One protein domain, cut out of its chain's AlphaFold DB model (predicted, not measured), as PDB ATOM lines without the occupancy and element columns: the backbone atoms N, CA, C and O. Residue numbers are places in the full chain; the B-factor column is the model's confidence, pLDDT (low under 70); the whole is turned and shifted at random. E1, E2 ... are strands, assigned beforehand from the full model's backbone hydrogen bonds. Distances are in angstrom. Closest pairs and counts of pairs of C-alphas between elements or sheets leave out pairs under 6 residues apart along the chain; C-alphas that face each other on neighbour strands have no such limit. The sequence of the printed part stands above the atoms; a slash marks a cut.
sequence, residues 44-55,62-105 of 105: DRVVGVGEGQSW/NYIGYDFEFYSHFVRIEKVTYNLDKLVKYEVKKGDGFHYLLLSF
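AT A GLANCE: This is residues 44 to 55 and 62 to 105 of the 105 residues of an uncharacterized protein of Sunxiuqinia elliptica (UniProt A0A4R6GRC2). Two small sheets of three strands make this domain, and one stands edge-on to a face of the other: edge strand E1 crosses near E2, E3 and E4, while E6 and E5 step away from them. The long hairpin of E5 and E6 reaches to one end of the longest axis, and E1 is the strand nearest to the middle. The printed part has 56 residues with no named helix and six named strands, E1 to E6 in order along the chain, and its class is all strand. One sheet has the order E1, E6, E5 and is mixed; the other, E2, E3, E4, is antiparallel. The whole is compact, with a radius of gyration of the C-alphas of 10.8 A and spans of 30 by 22 by 16 A.

IN THESE COORDINATES: Find C-alpha 46 at (-23.499, -52.187, -14.738); there E1, residues 46 to 49, begins. Past the cut, E2 takes residues 68 to 71, E3 residues 74 to 77 and E4 residues 80 to 83. Look next at C-alpha 89, at (-20.153, -48.026, -26.505), where E5 begins; it holds residues 89 to 95 and is 18.3 A long from first to last C-alpha. E6, residues 98 to 104, is 19.0 A long and ends with C-alpha 104 at (-19.917, -45.173, -22.113).

HOW THE PARTS SIT: Begin at edge strand E1, which is parallel to the inner strand E6 at 38 degrees; N 47 and O 101 are 2.9 A apart, within hydrogen-bond range. On to E5, the other edge strand: E5 and E6 form an antiparallel hairpin at 155 degrees, with N 91 and O 102 at 2.9 A. This sheet is only just strongly twisted, its C-alphas lying up to 4.5 A off its best plane. From E1, look across to E3: their closest C-alphas are those of Gly 48 and Ile 77, 6.8 A apart. The closest C-alphas of E1 and E2 are those of Val 46 and Phe 68, at 6.6 A. E2, E3 and E4 form a meander, each strand the antiparallel neighbour of the one before. In the hairpin of E2 and E3, N 69 and O 76 are 2.9 A apart; in that of E3 and E4, N 77 and O 80 are 2.9 A apart. E3 and E6 are apart, and so are E4 and E5.

THE WHOLE: The two farthest C-alphas, those of Asp 85 and Gly 97, are 30.5 A apart. Residues 56 to 61 are not printed, in the link from E1 to E2, and C-alphas 55 and 62 are 16.9 A apart across this cut. The links printed whole, from E2 through to E6, are tight. Look for low confidence beside the cut: residues 51 to 55 and 62 to 63 have pLDDT under 70, while the mean of the printed part is 84.1.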
ATOM      1  N   ASP A  44     -24.254 -59.226 -13.259       89.31
ATOM      2  CA  ASP A  44     -25.075 -58.639 -12.198       89.31
ATOM      3  C   ASP A  44     -24.684 -57.188 -11.872       89.31
ATOM      4  O   ASP A  44     -25.177 -56.614 -10.900       89.31
ATOM      5  N   ARG A  45     -23.785 -56.587 -12.665       89.75
ATOM      6  CA  ARG A  45     -23.252 -55.239 -12.431       89.75
ATOM      7  C   ARG A  45     -23.155 -54.413 -13.706       89.75
ATOM      8  O   ARG A  45     -22.596 -54.868 -14.707       89.75
ATOM      9  N   VAL A  46     -23.591 -53.158 -13.639       90.94
ATOM     10  CA  VAL A  46     -23.499 -52.187 -14.738       90.94
ATOM     11  C   VAL A  46     -22.768 -50.938 -14.266       90.94
ATOM     12  O   VAL A  46     -23.120 -50.356 -13.247       90.94
ATOM     13  N   VAL A  47     -21.756 -50.496 -15.008       88.94
ATOM     14  CA  VAL A  47     -20.949 -49.321 -14.657       88.94
ATOM     15  C   VAL A  47     -21.042 -48.284 -15.766       88.94
ATOM     16  O   VAL A  47     -20.666 -48.551 -16.905       88.94
ATOM     17  N   GLY A  48     -21.524 -47.091 -15.421       86.31
ATOM     18  CA  GLY A  48     -21.548 -45.938 -16.315       86.31
ATOM     19  C   GLY A  48     -20.230 -45.170 -16.259       86.31
ATOM     20  O   GLY A  48     -19.769 -44.793 -15.183       86.31
ATOM     21  N   VAL A  49     -19.639 -44.916 -17.420       81.25
ATOM     22  CA  VAL A  49     -18.411 -44.138 -17.602       81.25
ATOM     23  C   VAL A  49     -18.784 -42.863 -18.343       81.25
ATOM     24  O   VAL A  49     -19.328 -42.913 -19.445       81.25
ATOM     25  N   GLY A  50     -18.524 -41.717 -17.716       70.25
ATOM     26  CA  GLY A  50     -18.726 -40.427 -18.369       70.25
ATOM     27  C   GLY A  50     -17.632 -40.128 -19.393       70.25
ATOM     28  O   GLY A  50     -16.519 -40.658 -19.308       70.25
ATOM     29  N   GLU A  51     -17.929 -39.227 -20.325       62.50
ATOM     30  CA  GLU A  51     -16.976 -38.736 -21.319       62.50
ATOM     31  C   GLU A  51     -15.632 -38.319 -20.672       62.50
ATOM     32  O   GLU A  51     -15.577 -37.519 -19.734       62.50
ATOM     33  N   GLY A  52     -14.527 -38.907 -21.143       58.56
ATOM     34  CA  GLY A  52     -13.167 -38.631 -20.656       58.56
ATOM     35  C   GLY A  52     -12.686 -39.466 -19.459       58.56
ATOM     36  O   GLY A  52     -11.533 -39.316 -19.048       58.56
ATOM     37  N   GLN A  53     -13.506 -40.365 -18.906       63.88
ATOM     38  CA  GLN A  53     -13.079 -41.289 -17.847       63.88
ATOM     39  C   GLN A  53     -12.383 -42.546 -18.413       63.88
ATOM     40  O   GLN A  53     -12.700 -43.035 -19.497       63.88
ATOM     41  N   SER A  54     -11.385 -43.063 -17.684       60.06
ATOM     42  CA  SER A  54     -10.571 -44.203 -18.134       60.06
ATOM     43  C   SER A  54     -11.302 -45.541 -18.003       60.06
ATOM     44  O   SER A  54     -11.840 -45.870 -16.950       60.06
ATOM     45  N   TRP A  55     -11.185 -46.365 -19.046       63.59
ATOM     46  CA  TRP A  55     -11.720 -47.729 -19.154       63.59
ATOM     47  C   TRP A  55     -10.930 -48.772 -18.342       63.59
ATOM     48  O   TRP A  55     -11.297 -49.945 -18.302       63.59
ATOM     49  N   ASN A  62     -15.910 -53.287  -4.304       57.34
ATOM     50  CA  ASN A  62     -16.906 -54.343  -4.539       57.34
ATOM     51  C   ASN A  62     -18.387 -53.900  -4.469       57.34
ATOM     52  O   ASN A  62     -19.246 -54.750  -4.284       57.34
ATOM     53  N   TYR A  63     -18.705 -52.610  -4.563       60.69
ATOM     54  CA  TYR A  63     -20.065 -52.082  -4.391       60.69
ATOM     55  C   TYR A  63     -20.562 -51.234  -5.562       60.69
ATOM     56  O   TYR A  63     -21.697 -50.785  -5.517       60.69
ATOM     57  N   ILE A  64     -19.745 -50.987  -6.586       71.75
ATOM     58  CA  ILE A  64     -20.133 -50.093  -7.682       71.75
ATOM     59  C   ILE A  64     -20.852 -50.870  -8.780       71.75
ATOM     60  O   ILE A  64     -20.357 -51.897  -9.247       71.75
ATOM     61  N   GLY A  65     -21.999 -50.338  -9.203       78.31
ATOM     62  CA  GLY A  65     -22.766 -50.845 -10.335       78.31
ATOM     63  C   GLY A  65     -23.744 -51.958  -9.977       78.31
ATOM     64  O   GLY A  65     -24.272 -52.599 -10.878       78.31
ATOM     65  N   TYR A  66     -23.969 -52.192  -8.683       82.38
ATOM     66  CA  TYR A  66     -24.910 -53.193  -8.176       82.38
ATOM     67  C   TYR A  66     -26.355 -52.702  -8.179       82.38
ATOM     68  O   TYR A  66     -27.275 -53.479  -8.420       82.38
ATOM     69  N   ASP A  67     -26.559 -51.421  -7.884       87.88
ATOM     70  CA  ASP A  67     -27.871 -50.789  -7.971       87.88
ATOM     71  C   ASP A  67     -28.017 -50.223  -9.382       87.88
ATOM     72  O   ASP A  67     -27.482 -49.160  -9.684       87.88
ATOM     73  N   PHE A  68     -28.673 -50.949 -10.284       91.50
ATOM     74  CA  PHE A  68     -28.987 -50.428 -11.611       91.50
ATOM     75  C   PHE A  68     -30.388 -50.838 -12.056       91.50
ATOM     76  O   PHE A  68     -30.918 -51.868 -11.644       91.50
ATOM     77  N   GLU A  69     -30.994 -50.023 -12.916       93.38
ATOM     78  CA  GLU A  69     -32.334 -50.273 -13.438       93.38
ATOM     79  C   GLU A  69     -32.497 -49.656 -14.831       93.38
ATOM     80  O   GLU A  69     -32.197 -48.477 -15.039       93.38
ATOM     81  N   PHE A  70     -32.959 -50.463 -15.785       90.88
ATOM     82  CA  PHE A  70     -33.272 -50.028 -17.144       90.88
ATOM     83  C   PHE A  70     -34.737 -49.588 -17.233       90.88
ATOM     84  O   PHE A  70     -35.642 -50.278 -16.768       90.88
ATOM     85  N   TYR A  71     -34.968 -48.439 -17.863       88.31
ATOM     86  CA  TYR A  71     -36.266 -47.787 -17.979       88.31
ATOM     87  C   TYR A  71     -36.454 -47.205 -19.375       88.31
ATOM     88  O   TYR A  71     -36.164 -46.027 -19.588       88.31
ATOM     89  N   SER A  72     -36.981 -47.998 -20.310       87.12
ATOM     90  CA  SER A  72     -37.223 -47.560 -21.693       87.12
ATOM     91  C   SER A  72     -35.959 -46.892 -22.275       87.12
ATOM     92  O   SER A  72     -34.993 -47.593 -22.550       87.12
ATOM     93  N   HIS A  73     -35.897 -45.558 -22.345       92.31
ATOM     94  CA  HIS A  73     -34.744 -44.791 -22.841       92.31
ATOM     95  C   HIS A  73     -33.564 -44.605 -21.872       92.31
ATOM     96  O   HIS A  73     -32.535 -44.050 -22.257       92.31
ATOM     97  N   PHE A  74     -33.682 -44.990 -20.605       92.19
ATOM     98  CA  PHE A  74     -32.682 -44.660 -19.588       92.19
ATOM     99  C   PHE A  74     -32.138 -45.889 -18.877       92.19
ATOM    100  O   PHE A  74     -32.832 -46.885 -18.703       92.19
ATOM    101  N   VAL A  75     -30.918 -45.769 -18.363       93.44
ATOM    102  CA  VAL A  75     -30.400 -46.652 -17.318       93.44
ATOM    103  C   VAL A  75     -30.035 -45.806 -16.106       93.44
ATOM    104  O   VAL A  75     -29.285 -44.831 -16.205       93.44
ATOM    105  N   ARG A  76     -30.607 -46.138 -14.949       92.12
ATOM    106  CA  ARG A  76     -30.154 -45.612 -13.662       92.12
ATOM    107  C   ARG A  76     -29.061 -46.535 -13.160       92.12
ATOM    108  O   ARG A  76     -29.278 -47.736 -13.102       92.12
ATOM    109  N   ILE A  77     -27.918 -45.979 -12.789       90.44
ATOM    110  CA  ILE A  77     -26.826 -46.699 -12.135       90.44
ATOM    111  C   ILE A  77     -26.510 -45.924 -10.864       90.44
ATOM    112  O   ILE A  77     -26.144 -44.747 -10.905       90.44
ATOM    113  N   GLU A  78     -26.716 -46.575  -9.730       85.38
ATOM    114  CA  GLU A  78     -26.725 -46.009  -8.390       85.38
ATOM    115  C   GLU A  78     -27.734 -44.846  -8.309       85.38
ATOM    116  O   GLU A  78     -28.939 -45.022  -8.134       85.38
ATOM    117  N   LYS A  79     -27.250 -43.614  -8.496       84.81
ATOM    118  CA  LYS A  79     -28.034 -42.370  -8.420       84.81
ATOM    119  C   LYS A  79     -27.871 -41.489  -9.654       84.81
ATOM    120  O   LYS A  79     -28.308 -40.339  -9.641       84.81
ATOM    121  N   VAL A  80     -27.218 -42.002 -10.694       85.81
ATOM    122  CA  VAL A  80     -26.980 -41.288 -11.947       85.81
ATOM    123  C   VAL A  80     -27.824 -41.930 -13.034       85.81
ATOM    124  O   VAL A  80     -27.808 -43.145 -13.214       85.81
ATOM    125  N   THR A  81     -28.574 -41.102 -13.752       90.75
ATOM    126  CA  THR A  81     -29.389 -41.535 -14.884       90.75
ATOM    127  C   THR A  81     -28.667 -41.199 -16.176       90.75
ATOM    128  O   THR A  81     -28.327 -40.040 -16.415       90.75
ATOM    129  N   TYR A  82     -28.483 -42.204 -17.021       90.19
ATOM    130  CA  TYR A  82     -27.888 -42.071 -18.341       90.19
ATOM    131  C   TYR A  82     -28.950 -42.300 -19.412       90.19
ATOM    132  O   TYR A  82     -29.809 -43.167 -19.257       90.19
ATOM    133  N   ASN A  83     -28.902 -41.511 -20.487       91.75
ATOM    134  CA  ASN A  83     -29.773 -41.711 -21.641       91.75
ATOM    135  C   ASN A  83     -29.112 -42.714 -22.600       91.75
ATOM    136  O   ASN A  83     -28.021 -42.446 -23.099       91.75
ATOM    137  N   LEU A  84     -29.784 -43.833 -22.867       92.88
ATOM    138  CA  LEU A  84     -29.340 -44.875 -23.792       92.88
ATOM    139  C   LEU A  84     -29.259 -44.388 -25.243       92.88
ATOM    140  O   LEU A  84     -28.400 -44.868 -25.973       92.88
ATOM    141  N   ASP A  85     -30.028 -43.364 -25.631       91.12
ATOM    142  CA  ASP A  85     -29.886 -42.683 -26.931       91.12
ATOM    143  C   ASP A  85     -28.482 -42.075 -27.124       91.12
ATOM    144  O   ASP A  85     -28.073 -41.759 -28.240       91.12
ATOM    145  N   LYS A  86     -27.746 -41.849 -26.027       91.25
ATOM    146  CA  LYS A  86     -26.381 -41.303 -26.030       91.25
ATOM    147  C   LYS A  86     -25.314 -42.363 -25.785       91.25
ATOM    148  O   LYS A  86     -24.148 -42.012 -25.640       91.25
ATOM    149  N   LEU A  87     -25.684 -43.641 -25.706       91.62
ATOM    150  CA  LEU A  87     -24.714 -44.705 -25.502       91.62
ATOM    151  C   LEU A  87     -23.751 -44.753 -26.696       91.62
ATOM    152  O   LEU A  87     -24.140 -45.047 -27.822       91.62
ATOM    153  N   VAL A  88     -22.475 -44.485 -26.438       90.69
ATOM    154  CA  VAL A  88     -21.417 -44.532 -27.454       90.69
ATOM    155  C   VAL A  88     -20.911 -45.960 -27.628       90.69
ATOM    156  O   VAL A  88     -20.624 -46.398 -28.742       90.69
ATOM    157  N   LYS A  89     -20.744 -46.685 -26.515       90.69
ATOM    158  CA  LYS A  89     -20.153 -48.026 -26.505       90.69
ATOM    159  C   LYS A  89     -20.522 -48.801 -25.245       90.69
ATOM    160  O   LYS A  89     -20.550 -48.220 -24.160       90.69
ATOM    161  N   TYR A  90     -20.680 -50.117 -25.383       91.88
ATOM    162  CA  TYR A  90     -20.660 -51.052 -24.261       91.88
ATOM    163  C   TYR A  90     -19.510 -52.061 -24.378       91.88
ATOM    164  O   TYR A  90     -19.063 -52.389 -25.478       91.88
ATOM    165  N   GLU A  91     -19.017 -52.561 -23.244       91.31
ATOM    166  CA  GLU A  91     -18.075 -53.684 -23.190       91.31
ATOM    167  C   GLU A  91     -18.388 -54.610 -22.012       91.31
ATOM    168  O   GLU A  91     -18.622 -54.153 -20.896       91.31
ATOM    169  N   VAL A  92     -18.304 -55.921 -22.245       91.31
ATOM    170  CA  VAL A  92     -18.250 -56.913 -21.165       91.31
ATOM    171  C   VAL A  92     -16.815 -57.001 -20.662       91.31
ATOM    172  O   VAL A  92     -15.873 -57.197 -21.435       91.31
ATOM    173  N   LYS A  93     -16.633 -56.858 -19.353       87.81
ATOM    174  CA  LYS A  93     -15.323 -56.923 -18.706       87.81
ATOM    175  C   LYS A  93     -15.338 -57.887 -17.538       87.81
ATOM    176  O   LYS A  93     -16.366 -58.119 -16.912       87.81
ATOM    177  N   LYS A  94     -14.147 -58.393 -17.220       83.12
ATOM    178  CA  LYS A  94     -13.881 -59.174 -16.017       83.12
ATOM    179  C   LYS A  94     -12.912 -58.415 -15.121       83.12
ATOM    180  O   LYS A  94     -11.827 -58.052 -15.570       83.12
ATOM    181  N   GLY A  95     -13.287 -58.204 -13.867       75.50
ATOM    182  CA  GLY A  95     -12.445 -57.558 -12.858       75.50
ATOM    183  C   GLY A  95     -12.779 -58.088 -11.472       75.50
ATOM    184  O   GLY A  95     -13.940 -58.364 -11.184       75.50
ATOM    185  N   ASP A  96     -11.753 -58.306 -10.650       72.31
ATOM    186  CA  ASP A  96     -11.885 -58.738  -9.251       72.31
ATOM    187  C   ASP A  96     -12.769 -59.984  -9.031       72.31
ATOM    188  O   ASP A  96     -13.369 -60.165  -7.977       72.31
ATOM    189  N   GLY A  97     -12.831 -60.874 -10.030       75.12
ATOM    190  CA  GLY A  97     -13.612 -62.116  -9.983       75.12
ATOM    191  C   GLY A  97     -15.047 -62.012 -10.508       75.12
ATOM    192  O   GLY A  97     -15.724 -63.033 -10.549       75.12
ATOM    193  N   PHE A  98     -15.481 -60.838 -10.968       79.75
ATOM    194  CA  PHE A  98     -16.847 -60.578 -11.436       79.75
ATOM    195  C   PHE A  98     -16.876 -60.161 -12.907       79.75
ATOM    196  O   PHE A  98     -15.895 -59.604 -13.416       79.75
ATOM    197  N   HIS A  99     -17.997 -60.420 -13.580       86.50
ATOM    198  CA  HIS A  99     -18.303 -59.836 -14.883       86.50
ATOM    199  C   HIS A  99     -19.168 -58.589 -14.695       86.50
ATOM    200  O   HIS A  99     -20.077 -58.579 -13.873       86.50
ATOM    201  N   TYR A 100     -18.877 -57.528 -15.439       88.56
ATOM    202  CA  TYR A 100     -19.695 -56.319 -15.442       88.56
ATOM    203  C   TYR A 100     -19.834 -55.758 -16.854       88.56
ATOM    204  O   TYR A 100     -18.954 -55.929 -17.705       88.56
ATOM    205  N   LEU A 101     -20.956 -55.078 -17.079       92.75
ATOM    206  CA  LEU A 101     -21.254 -54.343 -18.297       92.75
ATOM    207  C   LEU A 101     -20.787 -52.897 -18.122       92.75
ATOM    208  O   LEU A 101     -21.289 -52.169 -17.268       92.75
ATOM    209  N   LEU A 102     -19.808 -52.480 -18.915       91.50
ATOM    210  CA  LEU A 102     -19.303 -51.112 -18.923       91.50
ATOM    211  C   LEU A 102     -20.019 -50.319 -20.017       91.50
ATOM    212  O   LEU A 102     -19.952 -50.713 -21.178       91.50
ATOM    213  N   LEU A 103     -20.674 -49.217 -19.658       91.56
ATOM    214  CA  LEU A 103     -21.430 -48.352 -20.567       91.56
ATOM    215  C   LEU A 103     -20.772 -46.973 -20.653       91.56
ATOM    216  O   LEU A 103     -20.550 -46.335 -19.628       91.56
ATOM    217  N   SER A 104     -20.484 -46.503 -21.863       88.94
ATOM    218  CA  SER A 104     -19.917 -45.173 -22.113       88.94
ATOM    219  C   SER A 104     -20.953 -44.268 -22.760       88.94
ATOM    220  O   SER A 104     -21.505 -44.628 -23.801       88.94
ATOM    221  N   PHE A 105     -21.152 -43.087 -22.178       87.31
ATOM    222  CA  PHE A 105     -22.120 -42.076 -22.615       87.31
ATOM    223  C   PHE A 105     -21.456 -40.741 -22.950       87.31
ATOM    224  O   PHE A 105     -20.349 -40.491 -22.417       87.31
TER     225      PHE A 105